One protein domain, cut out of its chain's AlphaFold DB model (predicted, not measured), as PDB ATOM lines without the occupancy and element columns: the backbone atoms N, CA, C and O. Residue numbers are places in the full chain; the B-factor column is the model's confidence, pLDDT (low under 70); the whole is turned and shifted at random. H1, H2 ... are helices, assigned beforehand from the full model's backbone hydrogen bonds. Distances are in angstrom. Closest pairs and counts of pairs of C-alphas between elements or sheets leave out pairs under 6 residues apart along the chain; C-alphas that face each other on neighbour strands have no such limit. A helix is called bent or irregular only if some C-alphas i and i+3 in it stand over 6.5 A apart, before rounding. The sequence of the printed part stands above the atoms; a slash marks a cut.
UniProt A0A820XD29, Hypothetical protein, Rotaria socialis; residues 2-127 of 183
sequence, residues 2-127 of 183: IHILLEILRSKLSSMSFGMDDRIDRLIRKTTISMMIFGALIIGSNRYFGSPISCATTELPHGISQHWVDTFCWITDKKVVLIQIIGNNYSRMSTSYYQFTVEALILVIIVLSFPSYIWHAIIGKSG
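AT A GLANCE: This is residues 2 to 127 of the 183 residues of the protein "Hypothetical protein" of Rotaria socialis (UniProt A0A820XD29). A long rod of three helices side by side, H1, H2 and H4, with a small, loose head at one end made of the short helix H3 and the two long links around it. H1 and H2 form a helical hairpin, H4 runs along H2, and the centres of the three make a triangle; residues 84 to 91 stick out from the head. The 126 printed residues hold four named helices, in the order H1, H2, H3, H4, and no named strand, and the class is all helix. The whole is extended, with a radius of gyration of the C-alphas of 21.7 A and spans of 71 by 33 by 23 A.

HOW THE PARTS SIT: Begin with the longest helix, H4, residues 96 to 125, which has a kink of 32 degrees near residue 103. With residues 102 to 112 alone it touches H2, residues 23 to 45; look at the closest C-alphas, those of Ala 40 and Val 102, 5.7 A apart. H2 and H4 run opposite ways at a shallow tilt of 26 degrees. H2 also touches H1, residues 2 to 17, which meets it with residues 2 to 9 alone; their closest C-alphas, those of Ile 2 and Leu 41, are 6.7 A apart. This hairpin runs opposite ways at a shallow tilt of 11 degrees. H1 and H4 are near each other, with 6 pairs of C-alphas within 10 A. H3, residues 66 to 76, touches no helix but is near H4, with closest C-alphas 8.5 A apart; it is apart from H1 and from H2. In H2 and H3 every O i to N i+4 pair is within hydrogen-bond range, against 10 of 12 in H1 and 20 of 26 in H4.

IN THESE COORDINATES: Find C-alpha 96 at (26.097, 36.602, -24.206); from there H4 runs 44.2 A to C-alpha 125 at (37.653, 77.965, -34.644). H4 is irregular, with C-alphas 99 and 102 7.3 A apart, and so is H1, with C-alphas 14 and 17 7.2 A apart. H2 covers 32.3 A from Arg 23 to Ser 45. H1 starts at C-alpha 2, (40.558, 43.072, -36.841), and covers 24.7 A to Ser 17. H3 covers 15.4 A from Gln 66 to Thr 76.

THE WHOLE: Look for the two C-alphas farthest apart at Ile 85 and Gly 127, 72.9 A from each other. The printed part has no cut. The link from H1 to H2 is tight, with 5 residues; those from H2 to H3, 20 residues, and from H3 to H4, 19 residues, are long. Residues 84 to 91 stand free. The mean pLDDT of the printed part is 73.2, and 45 residues are under 70, among them residues 12 to 21, 47 to 54 and 77 to 96.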
ATOM      1  N   ILE A   2      39.099  42.821 -36.918       67.25
ATOM      2  CA  ILE A   2      40.558  43.072 -36.841       67.25
ATOM      3  C   ILE A   2      41.038  44.098 -37.883       67.25
ATOM      4  O   ILE A   2      41.757  45.019 -37.523       67.25
ATOM      5  N   HIS A   3      40.570  44.026 -39.136       74.38
ATOM      6  CA  HIS A   3      40.875  45.049 -40.154       74.38
ATOM      7  C   HIS A   3      40.486  46.473 -39.724       74.38
ATOM      8  O   HIS A   3      41.242  47.411 -39.946       74.38
ATOM      9  N   ILE A   4      39.336  46.634 -39.058       76.12
ATOM     10  CA  ILE A   4      38.870  47.935 -38.558       76.12
ATOM     11  C   ILE A   4      39.781  48.415 -37.419       76.12
ATOM     12  O   ILE A   4      40.179  49.573 -37.403       76.12
ATOM     13  N   LEU A   5      40.174  47.522 -36.503       71.69
ATOM     14  CA  LEU A   5      41.124  47.842 -35.430       71.69
ATOM     15  C   LEU A   5      42.508  48.232 -35.974       71.69
ATOM     16  O   LEU A   5      43.122  49.154 -35.444       71.69
ATOM     17  N   LEU A   6      42.979  47.589 -37.048       74.69
ATOM     18  CA  LEU A   6      44.246  47.925 -37.708       74.69
ATOM     19  C   LEU A   6      44.194  49.287 -38.412       74.69
ATOM     20  O   LEU A   6      45.131  50.073 -38.284       74.69
ATOM     21  N   GLU A   7      43.093  49.610 -39.091       80.75
ATOM     22  CA  GLU A   7      42.887  50.938 -39.688       80.75
ATOM     23  C   GLU A   7      42.778  52.033 -38.614       80.75
ATOM     24  O   GLU A   7      43.381  53.105 -38.732       80.75
ATOM     25  N   ILE A   8      42.090  51.753 -37.503       73.56
ATOM     26  CA  ILE A   8      42.029  52.663 -36.351       73.56
ATOM     27  C   ILE A   8      43.429  52.871 -35.760       73.56
ATOM     28  O   ILE A   8      43.826  54.014 -35.533       73.56
ATOM     29  N   LEU A   9      44.212  51.804 -35.571       70.50
ATOM     30  CA  LEU A   9      45.594  51.888 -35.094       70.50
ATOM     31  C   LEU A   9      46.453  52.748 -36.036       70.50
ATOM     32  O   LEU A   9      47.146  53.662 -35.586       70.50
ATOM     33  N   ARG A  10      46.360  52.511 -37.350       78.38
ATOM     34  CA  ARG A  10      47.094  53.252 -38.385       78.38
ATOM     35  C   ARG A  10      46.723  54.735 -38.402       78.38
ATOM     36  O   ARG A  10      47.608  55.592 -38.425       78.38
ATOM     37  N   SER A  11      45.432  55.054 -38.338       71.75
ATOM     38  CA  SER A  11      44.949  56.441 -38.301       71.75
ATOM     39  C   SER A  11      45.408  57.178 -37.033       71.75
ATOM     40  O   SER A  11      45.846  58.328 -37.105       71.75
ATOM     41  N   LYS A  12      45.403  56.502 -35.875       66.94
ATOM     42  CA  LYS A  12      45.887  57.044 -34.594       66.94
ATOM     43  C   LYS A  12      47.397  57.273 -34.590       66.94
ATOM     44  O   LYS A  12      47.843  58.301 -34.076       66.94
ATOM     45  N   LEU A  13      48.169  56.359 -35.182       63.50
ATOM     46  CA  LEU A  13      49.615  56.507 -35.373       63.50
ATOM     47  C   LEU A  13      49.941  57.701 -36.283       63.50
ATOM     48  O   LEU A  13      50.857  58.459 -35.982       63.50
ATOM     49  N   SER A  14      49.154  57.926 -37.339       63.00
ATOM     50  CA  SER A  14      49.315  59.075 -38.246       63.00
ATOM     51  C   SER A  14      48.946  60.419 -37.589       63.00
ATOM     52  O   SER A  14      49.682  61.401 -37.683       63.00
ATOM     53  N   SER A  15      47.858  60.462 -36.810       58.66
ATOM     54  CA  SER A  15      47.391  61.664 -36.092       58.66
ATOM     55  C   SER A  15      48.325  62.131 -34.955       58.66
ATOM     56  O   SER A  15      48.063  63.142 -34.296       58.66
ATOM     57  N   MET A  16      49.426  61.420 -34.707       50.12
ATOM     58  CA  MET A  16      50.398  61.643 -33.632       50.12
ATOM     59  C   MET A  16      51.057  63.041 -33.641       50.12
ATOM     60  O   MET A  16      51.557  63.463 -32.592       50.12
ATOM     61  N   SER A  17      51.010  63.774 -34.762       48.00
ATOM     62  CA  SER A  17      51.833  64.967 -35.039       48.00
ATOM     63  C   SER A  17      51.230  66.339 -34.656       48.00
ATOM     64  O   SER A  17      51.903  67.365 -34.760       48.00
ATOM     65  N   PHE A  18      49.984  66.442 -34.172       49.16
ATOM     66  CA  PHE A  18      49.401  67.773 -33.908       49.16
ATOM     67  C   PHE A  18      49.833  68.346 -32.541       49.16
ATOM     68  O   PHE A  18      49.222  68.089 -31.502       49.16
ATOM     69  N   GLY A  19      50.969  69.048 -32.525       58.53
ATOM     70  CA  GLY A  19      51.644  69.590 -31.338       58.53
ATOM     71  C   GLY A  19      51.034  70.875 -30.773       58.53
ATOM     72  O   GLY A  19      51.467  71.957 -31.160       58.53
ATOM     73  N   MET A  20      50.070  70.746 -29.852       59.03
ATOM     74  CA  MET A  20      49.651  71.802 -28.910       59.03
ATOM     75  C   MET A  20      49.238  71.253 -27.529       59.03
ATOM     76  O   MET A  20      49.337  71.994 -26.565       59.03
ATOM     77  N   ASP A  21      48.839  69.975 -27.409       65.62
ATOM     78  CA  ASP A  21      48.625  69.332 -26.092       65.62
ATOM     79  C   ASP A  21      49.945  69.033 -25.375       65.62
ATOM     80  O   ASP A  21      50.909  68.598 -26.033       65.62
ATOM     81  N   ASP A  22      49.923  69.145 -24.043       77.19
ATOM     82  CA  ASP A  22      51.004  68.746 -23.148       77.19
ATOM     83  C   ASP A  22      51.481  67.320 -23.437       77.19
ATOM     84  O   ASP A  22      50.718  66.400 -23.754       77.19
ATOM     85  N   ARG A  23      52.803  67.129 -23.370       75.88
ATOM     86  CA  ARG A  23      53.436  65.848 -23.721       75.88
ATOM     87  C   ARG A  23      52.943  64.706 -22.834       75.88
ATOM     88  O   ARG A  23      52.811  63.590 -23.331       75.88
ATOM     89  N   ILE A  24      52.667  64.999 -21.565       82.31
ATOM     90  CA  ILE A  24      52.201  64.031 -20.569       82.31
ATOM     91  C   ILE A  24      50.761  63.614 -20.879       82.31
ATOM     92  O   ILE A  24      50.509  62.424 -21.051       82.31
ATOM     93  N   ASP A  25      49.854  64.566 -21.088       80.88
ATOM     94  CA  ASP A  25      48.451  64.284 -21.430       80.88
ATOM     95  C   ASP A  25      48.331  63.488 -22.729       80.88
ATOM     96  O   ASP A  25      47.571  62.522 -22.850       80.88
ATOM     97  N   ARG A  26      49.157  63.853 -23.715       81.38
ATOM     98  CA  ARG A  26      49.262  63.125 -24.976       81.38
ATOM     99  C   ARG A  26      49.764  61.700 -24.768       81.38
ATOM    100  O   ARG A  26      49.276  60.799 -25.449       81.38
ATOM    101  N   LEU A  27      50.746  61.497 -23.892       85.00
ATOM    102  CA  LEU A  27      51.299  60.179 -23.603       85.00
ATOM    103  C   LEU A  27      50.262  59.303 -22.905       85.00
ATOM    104  O   LEU A  27      49.998  58.213 -23.391       85.00
ATOM    105  N   ILE A  28      49.623  59.801 -21.845       87.12
ATOM    106  CA  ILE A  28      48.603  59.063 -21.086       87.12
ATOM    107  C   ILE A  28      47.466  58.631 -22.014       87.12
ATOM    108  O   ILE A  28      47.177  57.441 -22.124       87.12
ATOM    109  N   ARG A  29      46.897  59.572 -22.777       83.56
ATOM    110  CA  ARG A  29      45.828  59.282 -23.743       83.56
ATOM    111  C   ARG A  29      46.239  58.211 -24.754       83.56
ATOM    112  O   ARG A  29      45.465  57.299 -25.040       83.56
ATOM    113  N   LYS A  30      47.452  58.307 -25.307       84.12
ATOM    114  CA  LYS A  30      47.962  57.329 -26.281       84.12
ATOM    115  C   LYS A  30      48.194  55.963 -25.655       84.12
ATOM    116  O   LYS A  30      47.809  54.969 -26.262       84.12
ATOM    117  N   THR A  31      48.790  55.910 -24.469       88.69
ATOM    118  CA  THR A  31      49.069  54.661 -23.759       88.69
ATOM    119  C   THR A  31      47.770  53.934 -23.433       88.69
ATOM    120  O   THR A  31      47.636  52.768 -23.792       88.69
ATOM    121  N   THR A  32      46.772  54.622 -22.870       90.88
ATOM    122  CA  THR A  32      45.470  54.018 -22.550       90.88
ATOM    123  C   THR A  32      44.757  53.495 -23.798       90.88
ATOM    124  O   THR A  32      44.317  52.348 -23.815       90.88
ATOM    125  N   ILE A  33      44.687  54.290 -24.874       89.38
ATOM    126  CA  ILE A  33      44.061  53.857 -26.135       89.38
ATOM    127  C   ILE A  33      44.818  52.667 -26.743       89.38
ATOM    128  O   ILE A  33      44.191  51.715 -27.200       89.38
ATOM    129  N   SER A  34      46.153  52.694 -26.723       88.31
ATOM    130  CA  SER A  34      46.995  51.602 -27.227       88.31
ATOM    131  C   SER A  34      46.753  50.301 -26.458       88.31
ATOM    132  O   SER A  34      46.526  49.259 -27.070       88.31
ATOM    133  N   MET A  35      46.711  50.363 -25.122       90.56
ATOM    134  CA  MET A  35      46.418  49.204 -24.275       90.56
ATOM    135  C   MET A  35      45.020  48.639 -24.543       90.56
ATOM    136  O   MET A  35      44.866  47.423 -24.638       90.56
ATOM    137  N   MET A  36      44.011  49.496 -24.732       90.19
ATOM    138  CA  MET A  36      42.661  49.038 -25.077       90.19
ATOM    139  C   MET A  36      42.588  48.394 -26.464       90.19
ATOM    140  O   MET A  36      41.943  47.359 -26.612       90.19
ATOM    141  N   ILE A  37      43.265  48.959 -27.472       89.06
ATOM    142  CA  ILE A  37      43.330  48.360 -28.815       89.06
ATOM    143  C   ILE A  37      44.023  46.996 -28.751       89.06
ATOM    144  O   ILE A  37      43.531  46.033 -29.333       89.06
ATOM    145  N   PHE A  38      45.130  46.890 -28.016       89.50
ATOM    146  CA  PHE A  38      45.839  45.626 -27.828       89.50
ATOM    147  C   PHE A  38      44.962  44.576 -27.132       89.50
ATOM    148  O   PHE A  38      44.864  43.446 -27.606       89.50
ATOM    149  N   GLY A  39      44.247  44.961 -26.071       88.44
ATOM    150  CA  GLY A  39      43.278  44.090 -25.404       88.44
ATOM    151  C   GLY A  39      42.151  43.636 -26.338       88.44
ATOM    152  O   GLY A  39      41.825  42.451 -26.378       88.44
ATOM    153  N   ALA A  40      41.605  44.543 -27.152       88.62
ATOM    154  CA  ALA A  40      40.580  44.214 -28.142       88.62
ATOM    155  C   ALA A  40      41.097  43.253 -29.229       88.62
ATOM    156  O   ALA A  40      40.361  42.367 -29.661       88.62
ATOM    157  N   LEU A  41      42.362  43.386 -29.645       86.50
ATOM    158  CA  LEU A  41      43.001  42.468 -30.591       86.50
ATOM    159  C   LEU A  41      43.212  41.075 -29.987       86.50
ATOM    160  O   LEU A  41      42.931  40.092 -30.668       86.50
ATOM    161  N   ILE A  42      43.650  40.977 -28.728       87.62
ATOM    162  CA  ILE A  42      43.815  39.686 -28.036       87.62
ATOM    163  C   ILE A  42      42.465  38.993 -27.845       87.62
ATOM    164  O   ILE A  42      42.318  37.817 -28.149       87.62
ATOM    165  N   ILE A  43      41.456  39.708 -27.347       85.12
ATOM    166  CA  ILE A  43      40.138  39.109 -27.111       85.12
ATOM    167  C   ILE A  43      39.474  38.755 -28.452       85.12
ATOM    168  O   ILE A  43      38.850  37.704 -28.580       85.12
ATOM    169  N   GLY A  44      39.643  39.601 -29.473       80.56
ATOM    170  CA  GLY A  44      39.114  39.376 -30.816       80.56
ATOM    171  C   GLY A  44      39.819  38.259 -31.593       80.56
ATOM    172  O   GLY A  44      39.188  37.632 -32.444       80.56
ATOM    173  N   SER A  45      41.091  37.963 -31.309       79.00
ATOM    174  CA  SER A  45      41.833  36.893 -31.993       79.00
ATOM    175  C   SER A  45      41.302  35.501 -31.650       79.00
ATOM    176  O   SER A  45      41.363  34.608 -32.496       79.00
ATOM    177  N   ASN A  46      40.664  35.332 -30.487       70.75
ATOM    178  CA  ASN A  46      39.975  34.091 -30.115       70.75
ATOM    179  C   ASN A  46      38.826  33.719 -31.070       70.75
ATOM    180  O   ASN A  46      38.348  32.593 -31.032       70.75
ATOM    181  N   ARG A  47      38.394  34.628 -31.958       65.00
ATOM    182  CA  ARG A  47      37.467  34.305 -33.058       65.00
ATOM    183  C   ARG A  47      38.132  33.602 -34.245       65.00
ATOM    184  O   ARG A  47      37.424  33.016 -35.052       65.00
ATOM    185  N   TYR A  48      39.451  33.714 -34.388       59.56
ATOM    186  CA  TYR A  48      40.206  33.238 -35.551       59.56
ATOM    187  C   TYR A  48      40.992  31.949 -35.277       59.56
ATOM    188  O   TYR A  48      41.179  31.161 -36.197       59.56
ATOM    189  N   PHE A  49      41.439  31.718 -34.036       57.06
ATOM    190  CA  PHE A  49      42.287  30.568 -33.675       57.06
ATOM    191  C   PHE A  49      41.526  29.362 -33.088       57.06
ATOM    192  O   PHE A  49      42.148  28.405 -32.638       57.06
ATOM    193  N   GLY A  50      40.191  29.378 -33.113       58.84
ATOM    194  CA  GLY A  50      39.352  28.260 -32.677       58.84
ATOM    195  C   GLY A  50      37.861  28.584 -32.770       58.84
ATOM    196  O   GLY A  50      37.476  29.751 -32.838       58.84
ATOM    197  N   SER A  51      37.010  27.555 -32.780       59.56
ATOM    198  CA  SER A  51      35.560  27.722 -32.642       59.56
ATOM    199  C   SER A  51      35.264  28.206 -31.213       59.56
ATOM    200  O   SER A  51      35.538  27.464 -30.267       59.56
ATOM    201  N   PRO A  52      34.724  29.428 -31.011       61.56
ATOM    202  CA  PRO A  52      34.540  30.020 -29.678       61.56
ATOM    203  C   PRO A  52      33.526  29.243 -28.824       61.56
ATOM    204  O   PRO A  52      33.459  29.404 -27.606       61.56
ATOM    205  N   ILE A  53      32.749  28.383 -29.478       68.12
ATOM    206  CA  ILE A  53      31.918  27.353 -28.891       68.12
ATOM    207  C   ILE A  53      31.894  26.169 -29.863       68.12
ATOM    208  O   ILE A  53      31.794  26.376 -31.070       68.12
ATOM    209  N   SER A  54      32.014  24.949 -29.348       69.56
ATOM    210  CA  SER A  54      31.790  23.726 -30.122       69.56
ATOM    211  C   SER A  54      30.494  23.107 -29.623       69.56
ATOM    212  O   SER A  54      30.391  22.746 -28.447       69.56
ATOM    213  N   CYS A  55      29.486  23.047 -30.484       73.88
ATOM    214  CA  CYS A  55      28.171  22.531 -30.141       73.88
ATOM    215  C   CYS A  55      28.077  21.087 -30.622       73.88
ATOM    216  O   CYS A  55      28.143  20.801 -31.815       73.88
ATOM    217  N   ALA A  56      27.992  20.157 -29.673       67.25
ATOM    218  CA  ALA A  56      27.813  18.754 -30.001       67.25
ATOM    219  C   ALA A  56      26.443  18.569 -30.667       67.25
ATOM    220  O   ALA A  56      25.443  19.128 -30.236       67.25
ATOM    221  N   THR A  57      26.397  17.805 -31.748       67.25
ATOM    222  CA  THR A  57      25.142  17.441 -32.401       67.25
ATOM    223  C   THR A  57      25.236  15.981 -32.803       67.25
ATOM    224  O   THR A  57      26.275  15.532 -33.286       67.25
ATOM    225  N   THR A  58      24.186  15.216 -32.516       61.72
ATOM    226  CA  THR A  58      24.193  13.760 -32.691       61.72
ATOM    227  C   THR A  58      24.029  13.378 -34.160       61.72
ATOM    228  O   THR A  58      24.633  12.403 -34.592       61.72
ATOM    229  N   GLU A  59      23.296  14.177 -34.944       66.00
ATOM    230  CA  GLU A  59      23.096  13.961 -36.381       66.00
ATOM    231  C   GLU A  59      22.980  15.310 -37.110       66.00
ATOM    232  O   GLU A  59      22.140  16.144 -36.763       66.00
ATOM    233  N   LEU A  60      23.840  15.558 -38.108       68.38
ATOM    234  CA  LEU A  60      23.686  16.700 -39.015       68.38
ATOM    235  C   LEU A  60      22.935  16.247 -40.275       68.38
ATOM    236  O   LEU A  60      23.340  15.259 -40.893       68.38
ATOM    237  N   PRO A  61      21.897  16.979 -40.714       71.44
ATOM    238  CA  PRO A  61      21.305  16.786 -42.032       71.44
ATOM    239  C   PRO A  61      22.360  16.865 -43.143       71.44
ATOM    240  O   PRO A  61      23.296  17.669 -43.066       71.44
ATOM    241  N   HIS A  62      22.187  16.070 -44.205       70.38
ATOM    242  CA  HIS A  62      23.062  16.116 -45.377       70.38
ATOM    243  C   HIS A  62      23.170  17.553 -45.917       70.38
ATOM    244  O   HIS A  62      22.170  18.162 -46.288       70.38
ATOM    245  N   GLY A  63      24.394  18.090 -45.951       75.06
ATOM    246  CA  GLY A  63      24.687  19.440 -46.444       75.06
ATOM    247  C   GLY A  63      24.919  20.507 -45.367       75.06
ATOM    248  O   GLY A  63      25.335  21.611 -45.713       75.06
ATOM    249  N   ILE A  64      24.721  20.204 -44.079       77.00
ATOM    250  CA  ILE A  64      25.051  21.130 -42.982       77.00
ATOM    251  C   ILE A  64      26.435  20.790 -42.425       77.00
ATOM    252  O   ILE A  64      26.714  19.647 -42.073       77.00
ATOM    253  N   SER A  65      27.315  21.791 -42.338       81.69
ATOM    254  CA  SER A  65      28.638  21.639 -41.730       81.69
ATOM    255  C   SER A  65      28.603  21.943 -40.231       81.69
ATOM    256  O   SER A  65      27.847  22.802 -39.772       81.69
ATOM    257  N   GLN A  66      29.488  21.297 -39.468       78.06
ATOM    258  CA  GLN A  66      29.668  21.553 -38.034       78.06
ATOM    259  C   GLN A  66      29.920  23.043 -37.738       78.06
ATOM    260  O   GLN A  66      29.358  23.605 -36.804       78.06
ATOM    261  N   HIS A  67      30.674  23.721 -38.609       78.50
ATOM    262  CA  HIS A  67      30.960  25.152 -38.497       78.50
ATOM    263  C   HIS A  67      29.697  26.029 -38.560       78.50
ATOM    264  O   HIS A  67      29.608  27.056 -37.881       78.50
ATOM    265  N   TRP A  68      28.707  25.651 -39.376       81.81
ATOM    266  CA  TRP A  68      27.434  26.370 -39.438       81.81
ATOM    267  C   TRP A  68      26.660  26.224 -38.125       81.81
ATOM    268  O   TRP A  68      26.160  27.217 -37.596       81.81
ATOM    269  N   VAL A  69      26.631  25.011 -37.563       79.56
ATOM    270  CA  VAL A  69      25.972  24.720 -36.282       79.56
ATOM    271  C   VAL A  69      26.630  25.500 -35.145       79.56
ATOM    272  O   VAL A  69      25.934  26.165 -34.380       79.56
ATOM    273  N   ASP A  70      27.963  25.506 -35.083       78.44
ATOM    274  CA  ASP A  70      28.728  26.259 -34.084       78.44
ATOM    275  C   ASP A  70      28.466  27.771 -34.189       78.44
ATOM    276  O   ASP A  70      28.278  28.455 -33.180       78.44
ATOM    277  N   THR A  71      28.367  28.301 -35.412       79.06
ATOM    278  CA  THR A  71      28.050  29.719 -35.653       79.06
ATOM    279  C   THR A  71      26.618  30.061 -35.236       79.06
ATOM    280  O   THR A  71      26.375  31.096 -34.617       79.06
ATOM    281  N   PHE A  72      25.654  29.191 -35.540       79.88
ATOM    282  CA  PHE A  72      24.257  29.380 -35.154       79.88
ATOM    283  C   PHE A  72      24.078  29.336 -33.630       79.88
ATOM    284  O   PHE A  72      23.400  30.182 -33.042       79.88
ATOM    285  N   CYS A  73      24.740  28.379 -32.984       77.50
ATOM    286  CA  CYS A  73      24.799  28.206 -31.536       77.50
ATOM    287  C   CYS A  73      25.421  29.434 -30.849       77.50
ATOM    288  O   CYS A  73      24.889  29.938 -29.859       77.50
ATOM    289  N   TRP A  74      26.494  29.975 -31.440       77.19
ATOM    290  CA  TRP A  74      27.102  31.231 -31.017       77.19
ATOM    291  C   TRP A  74      26.110  32.399 -31.098       77.19
ATOM    292  O   TRP A  74      25.896  33.078 -30.104       77.19
ATOM    293  N   ILE A  75      25.464  32.633 -32.243       78.19
ATOM    294  CA  ILE A  75      24.567  33.792 -32.427       78.19
ATOM    295  C   ILE A  75      23.336  33.717 -31.517       78.19
ATOM    296  O   ILE A  75      22.862  34.737 -31.025       78.19
ATOM    297  N   THR A  76      22.805  32.517 -31.296       75.06
ATOM    298  CA  THR A  76      21.567  32.332 -30.531       75.06
ATOM    299  C   THR A  76      21.781  32.237 -29.020       75.06
ATOM    300  O   THR A  76      20.793  32.193 -28.292       75.06
ATOM    301  N   ASP A  77      23.033  32.207 -28.539       69.06
ATOM    302  CA  ASP A  77      23.387  31.912 -27.136       69.06
ATOM    303  C   ASP A  77      22.726  30.615 -26.618       69.06
ATOM    304  O   ASP A  77      22.441  30.444 -25.432       69.06
ATOM    305  N   LYS A  78      22.435  29.672 -27.526       66.19
ATOM    306  CA  LYS A  78      21.797  28.394 -27.199       66.19
ATOM    307  C   LYS A  78      22.794  27.279 -27.409       66.19
ATOM    308  O   LYS A  78      23.121  26.973 -28.546       66.19
ATOM    309  N   LYS A  79      23.196  26.595 -26.337       59.41
ATOM    310  CA  LYS A  79      23.920  25.322 -26.454       59.41
ATOM    311  C   LYS A  79      22.962  24.243 -26.960       59.41
ATOM    312  O   LYS A  79      22.186  23.689 -26.183       59.41
ATOM    313  N   VAL A  80      22.989  23.963 -28.259       53.66
ATOM    314  CA  VAL A  80      22.263  22.824 -28.831       53.66
ATOM    315  C   VAL A  80      23.073  21.556 -28.516       53.66
ATOM    316  O   VAL A  80      24.174  21.390 -29.013       53.66
ATOM    317  N   VAL A  81      22.521  20.743 -27.606       55.94
ATOM    318  CA  VAL A  81      22.649  19.274 -27.449       55.94
ATOM    319  C   VAL A  81      24.021  18.653 -27.092       55.94
ATOM    320  O   VAL A  81      24.653  17.948 -27.860       55.94
ATOM    321  N   LEU A  82      24.354  18.696 -25.797       44.44
ATOM    322  CA  LEU A  82      24.699  17.467 -25.045       44.44
ATOM    323  C   LEU A  82      24.174  17.533 -23.596       44.44
ATOM    324  O   LEU A  82      24.780  17.016 -22.666       44.44
ATOM    325  N   ILE A  83      23.053  18.225 -23.378       49.78
ATOM    326  CA  ILE A  83      22.457  18.405 -22.040       49.78
ATOM    327  C   ILE A  83      21.522  17.230 -21.699       49.78
ATOM    328  O   ILE A  83      21.143  17.045 -20.553       49.78
ATOM    329  N   GLN A  84      21.167  16.390 -22.677       48.47
ATOM    330  CA  GLN A  84      20.311  15.229 -22.423       48.47
ATOM    331  C   GLN A  84      21.052  14.016 -21.837       48.47
ATOM    332  O   GLN A  84      20.387  13.115 -21.340       48.47
ATOM    333  N   ILE A  85      22.393  13.982 -21.864       51.44
ATOM    334  CA  ILE A  85      23.165  12.785 -21.465       51.44
ATOM    335  C   ILE A  85      23.852  12.954 -20.100       51.44
ATOM    336  O   ILE A  85      24.151  11.965 -19.438       51.44
ATOM    337  N   ILE A  86      24.065  14.184 -19.624       53.34
ATOM    338  CA  ILE A  86      24.714  14.430 -18.331       53.34
ATOM    339  C   ILE A  86      23.766  15.280 -17.478       53.34
ATOM    340  O   ILE A  86      23.197  16.254 -17.961       53.34
ATOM    341  N   GLY A  87      23.531  14.842 -16.242       47.88
ATOM    342  CA  GLY A  87      22.378  15.196 -15.413       47.88
ATOM    343  C   GLY A  87      22.083  16.686 -15.180       47.88
ATOM    344  O   GLY A  87      22.923  17.566 -15.332       47.88
ATOM    345  N   ASN A  88      20.842  16.901 -14.736       49.19
ATOM    346  CA  ASN A  88      20.031  18.119 -14.572       49.19
ATOM    347  C   ASN A  88      20.629  19.388 -13.911       49.19
ATOM    348  O   ASN A  88      19.878  20.324 -13.657       49.19
ATOM    349  N   ASN A  89      21.933  19.477 -13.646       50.62
ATOM    350  CA  ASN A  89      22.549  20.585 -12.905       50.62
ATOM    351  C   ASN A  89      23.556  21.390 -13.738       50.62
ATOM    352  O   ASN A  89      24.591  21.825 -13.233       50.62
ATOM    353  N   TYR A  90      23.262  21.627 -15.015       54.38
ATOM    354  CA  TYR A  90      24.022  22.592 -15.804       54.38
ATOM    355  C   TYR A  90      23.391  23.972 -15.667       54.38
ATOM    356  O   TYR A  90      22.396  24.291 -16.318       54.38
ATOM    357  N   SER A  91      23.988  24.799 -14.808       49.56
ATOM    358  CA  SER A  91      23.719  26.234 -14.747       49.56
ATOM    359  C   SER A  91      23.731  26.799 -16.166       49.56
ATOM    360  O   SER A  91      24.721  26.639 -16.887       49.56
ATOM    361  N   ARG A  92      22.628  27.435 -16.587       53.22
ATOM    362  CA  ARG A  92      22.537  28.202 -17.838       53.22
ATOM    363  C   ARG A  92      23.535  29.359 -17.776       53.22
ATOM    364  O   ARG A  92      23.185  30.481 -17.435       53.22
ATOM    365  N   MET A  93      24.799  29.070 -18.048       52.78
ATOM    366  CA  MET A  93      25.847  30.069 -18.157       52.78
ATOM    367  C   MET A  93      25.654  30.741 -19.518       52.78
ATOM    368  O   MET A  93      26.091  30.205 -20.537       52.78
ATOM    369  N   SER A  94      24.912  31.850 -19.545       56.38
ATOM    370  CA  SER A  94      24.738  32.672 -20.747       56.38
ATOM    371  C   SER A  94      26.112  33.124 -21.240       56.38
ATOM    372  O   SER A  94      26.899  33.704 -20.488       56.38
ATOM    373  N   THR A  95      26.423  32.832 -22.500       62.66
ATOM    374  CA  THR A  95      27.673  33.238 -23.160       62.66
ATOM    375  C   THR A  95      27.563  34.622 -23.802       62.66
ATOM    376  O   THR A  95      28.549  35.130 -24.339       62.66
ATOM    377  N   SER A  96      26.398  35.271 -23.670       65.62
ATOM    378  CA  SER A  96      26.097  36.602 -24.206       65.62
ATOM    379  C   SER A  96      27.140  37.663 -23.828       65.62
ATOM    380  O   SER A  96      27.493  38.500 -24.656       65.62
ATOM    381  N   TYR A  97      27.731  37.604 -22.628       73.06
ATOM    382  CA  TYR A  97      28.689  38.630 -22.204       73.06
ATOM    383  C   TYR A  97      29.954  38.689 -23.080       73.06
ATOM    384  O   TYR A  97      30.427  39.780 -23.379       73.06
ATOM    385  N   TYR A  98      30.468  37.550 -23.565       74.12
ATOM    386  CA  TYR A  98      31.647  37.513 -24.441       74.12
ATOM    387  C   TYR A  98      31.367  38.051 -25.849       74.12
ATOM    388  O   TYR A  98      32.301  38.405 -26.571       74.12
ATOM    389  N   GLN A  99      30.095  38.090 -26.250       75.00
ATOM    390  CA  GLN A  99      29.680  38.547 -27.572       75.00
ATOM    391  C   GLN A  99      29.723  40.057 -27.718       75.00
ATOM    392  O   GLN A  99      29.855  40.490 -28.848       75.00
ATOM    393  N   PHE A 100      29.605  40.807 -26.616       83.94
ATOM    394  CA  PHE A 100      29.571  42.273 -26.618       83.94
ATOM    395  C   PHE A 100      30.852  42.915 -26.076       83.94
ATOM    396  O   PHE A 100      31.014  44.132 -26.156       83.94
ATOM    397  N   THR A 101      31.768  42.130 -25.498       86.44
ATOM    398  CA  THR A 101      32.994  42.654 -24.879       86.44
ATOM    399  C   THR A 101      33.838  43.462 -25.861       86.44
ATOM    400  O   THR A 101      34.342  44.528 -25.509       86.44
ATOM    401  N   VAL A 102      34.004  42.981 -27.098       86.00
ATOM    402  CA  VAL A 102      34.875  43.644 -28.081       86.00
ATOM    403  C   VAL A 102      34.201  44.891 -28.661       86.00
ATOM    404  O   VAL A 102      34.849  45.915 -28.861       86.00
ATOM    405  N   GLU A 103      32.889  44.845 -28.855       85.44
ATOM    406  CA  GLU A 103      32.035  45.942 -29.301       85.44
ATOM    407  C   GLU A 103      32.025  47.069 -28.259       85.44
ATOM    408  O   GLU A 103      32.224  48.236 -28.601       85.44
ATOM    409  N   ALA A 104      31.890  46.721 -26.976       90.06
ATOM    410  CA  ALA A 104      31.984  47.663 -25.867       90.06
ATOM    411  C   ALA A 104      33.383  48.294 -25.772       90.06
ATOM    412  O   ALA A 104      33.499  49.508 -25.616       90.06
ATOM    413  N   LEU A 105      34.454  47.509 -25.940       88.50
ATOM    414  CA  LEU A 105      35.832  48.018 -25.988       88.50
ATOM    415  C   LEU A 105      36.030  49.041 -27.114       88.50
ATOM    416  O   LEU A 105      36.647  50.086 -26.897       88.50
ATOM    417  N   ILE A 106      35.475  48.782 -28.301       86.81
ATOM    418  CA  ILE A 106      35.519  49.723 -29.427       86.81
ATOM    419  C   ILE A 106      34.783  51.023 -29.076       86.81
ATOM    420  O   ILE A 106      35.317  52.106 -29.325       86.81
ATOM    421  N   LEU A 107      33.603  50.940 -28.454       89.75
ATOM    422  CA  LEU A 107      32.868  52.126 -28.000       89.75
ATOM    423  C   LEU A 107      33.674  52.943 -26.986       89.75
ATOM    424  O   LEU A 107      33.772  54.161 -27.125       89.75
ATOM    425  N   VAL A 108      34.319  52.292 -26.016       90.75
ATOM    426  CA  VAL A 108      35.167  52.978 -25.030       90.75
ATOM    427  C   VAL A 108      36.344  53.688 -25.711       90.75
ATOM    428  O   VAL A 108      36.624  54.844 -25.395       90.75
ATOM    429  N   ILE A 109      36.991  53.061 -26.700       89.50
ATOM    430  CA  ILE A 109      38.072  53.690 -27.480       89.50
ATOM    431  C   ILE A 109      37.577  54.952 -28.210       89.50
ATOM    432  O   ILE A 109      38.291  55.963 -28.257       89.50
ATOM    433  N   ILE A 110      36.363  54.917 -28.768       86.94
ATOM    434  CA  ILE A 110      35.746  56.063 -29.452       86.94
ATOM    435  C   ILE A 110      35.468  57.191 -28.452       86.94
ATOM    436  O   ILE A 110      35.893  58.325 -28.681       86.94
ATOM    437  N   VAL A 111      34.827  56.880 -27.324       89.25
ATOM    438  CA  VAL A 111      34.480  57.860 -26.284       89.25
ATOM    439  C   VAL A 111      35.731  58.509 -25.695       89.25
ATOM    440  O   VAL A 111      35.807  59.733 -25.622       89.25
ATOM    441  N   LEU A 112      36.765  57.728 -25.372       86.94
ATOM    442  CA  LEU A 112      38.043  58.256 -24.874       86.94
ATOM    443  C   LEU A 112      38.771  59.129 -25.905       86.94
ATOM    444  O   LEU A 112      39.567  60.001 -25.554       86.94
ATOM    445  N   SER A 113      38.502  58.924 -27.192       84.06
ATOM    446  CA  SER A 113      39.065  59.751 -28.256       84.06
ATOM    447  C   SER A 113      38.312  61.068 -28.456       84.06
ATOM    448  O   SER A 113      38.917  62.064 -28.862       84.06
ATOM    449  N   PHE A 114      37.010  61.079 -28.173       85.31
ATOM    450  CA  PHE A 114      36.096  62.191 -28.414       85.31
ATOM    451  C   PHE A 114      36.547  63.551 -27.846       85.31
ATOM    452  O   PHE A 114      36.595  64.506 -28.627       85.31
ATOM    453  N   PRO A 115      36.974  63.684 -26.570       83.25
ATOM    454  CA  PRO A 115      37.345  64.989 -26.013       83.25
ATOM    455  C   PRO A 115      38.501  65.655 -26.769       83.25
ATOM    456  O   PRO A 115      38.509  66.868 -26.954       83.25
ATOM    457  N   SER A 116      39.446  64.870 -27.295       79.00
ATOM    458  CA  SER A 116      40.554  65.417 -28.083       79.00
ATOM    459  C   SER A 116      40.136  65.915 -29.468       79.00
ATOM    460  O   SER A 116      40.666  66.915 -29.950       79.00
ATOM    461  N   TYR A 117      39.159  65.257 -30.101       81.19
ATOM    462  CA  TYR A 117      38.589  65.745 -31.357       81.19
ATOM    463  C   TYR A 117      37.822  67.046 -31.134       81.19
ATOM    464  O   TYR A 117      37.992  67.984 -31.911       81.19
ATOM    465  N   ILE A 118      37.048  67.127 -30.046       85.56
ATOM    466  CA  ILE A 118      36.355  68.358 -29.655       85.56
ATOM    467  C   ILE A 118      37.361  69.482 -29.417       85.56
ATOM    468  O   ILE A 118      37.212  70.558 -29.989       85.56
ATOM    469  N   TRP A 119      38.409  69.231 -28.630       80.75
ATOM    470  CA  TRP A 119      39.436  70.230 -28.341       80.75
ATOM    471  C   TRP A 119      40.054  70.801 -29.621       80.75
ATOM    472  O   TRP A 119      40.128  72.016 -29.794       80.75
ATOM    473  N   HIS A 120      40.420  69.941 -30.573       76.12
ATOM    474  CA  HIS A 120      40.964  70.393 -31.851       76.12
ATOM    475  C   HIS A 120      39.932  71.111 -32.737       76.12
ATOM    476  O   HIS A 120      40.294  72.047 -33.452       76.12
ATOM    477  N   ALA A 121      38.654  70.733 -32.669       81.12
ATOM    478  CA  ALA A 121      37.585  71.430 -33.381       81.12
ATOM    479  C   ALA A 121      37.340  72.842 -32.818       81.12
ATOM    480  O   ALA A 121      37.157  73.787 -33.586       81.12
ATOM    481  N   ILE A 122      37.382  72.999 -31.490       81.44
ATOM    482  CA  ILE A 122      37.218  74.291 -30.809       81.44
ATOM    483  C   ILE A 122      38.439  75.178 -31.060       81.44
ATOM    484  O   ILE A 122      38.287  76.322 -31.488       81.44
ATOM    485  N   ILE A 123      39.656  74.650 -30.882       76.12
ATOM    486  CA  ILE A 123      40.887  75.433 -31.057       76.12
ATOM    487  C   ILE A 123      41.047  75.927 -32.501       76.12
ATOM    488  O   ILE A 123      41.528  77.035 -32.724       76.12
ATOM    489  N   GLY A 124      40.601  75.137 -33.487       72.44
ATOM    490  CA  GLY A 124      40.633  75.521 -34.898       72.44
ATOM    491  C   GLY A 124      39.724  76.710 -35.218       72.44
ATOM    492  O   GLY A 124      40.061  77.518 -36.078       72.44
ATOM    493  N   LYS A 125      38.604  76.850 -34.497       78.25
ATOM    494  CA  LYS A 125      37.653  77.965 -34.644       78.25
ATOM    495  C   LYS A 125      37.987  79.176 -33.772       78.25
ATOM    496  O   LYS A 125      37.478  80.259 -34.023       78.25
ATOM    497  N   SER A 126      38.843  79.004 -32.769       71.31
ATOM    498  CA  SER A 126      39.128  80.011 -31.743       71.31
ATOM    499  C   SER A 126      39.933  81.220 -32.252       71.31
ATOM    500  O   SER A 126      40.067  82.213 -31.548       71.31
ATOM    501  N   GLY A 127      40.489  81.174 -33.470       67.88
ATOM    502  CA  GLY A 127      41.237  82.293 -34.067       67.88
ATOM    503  C   GLY A 127      42.632  82.531 -33.466       67.88
ATOM    504  O   GLY A 127      43.494  83.111 -34.129       67.88
TER     505      GLY A 127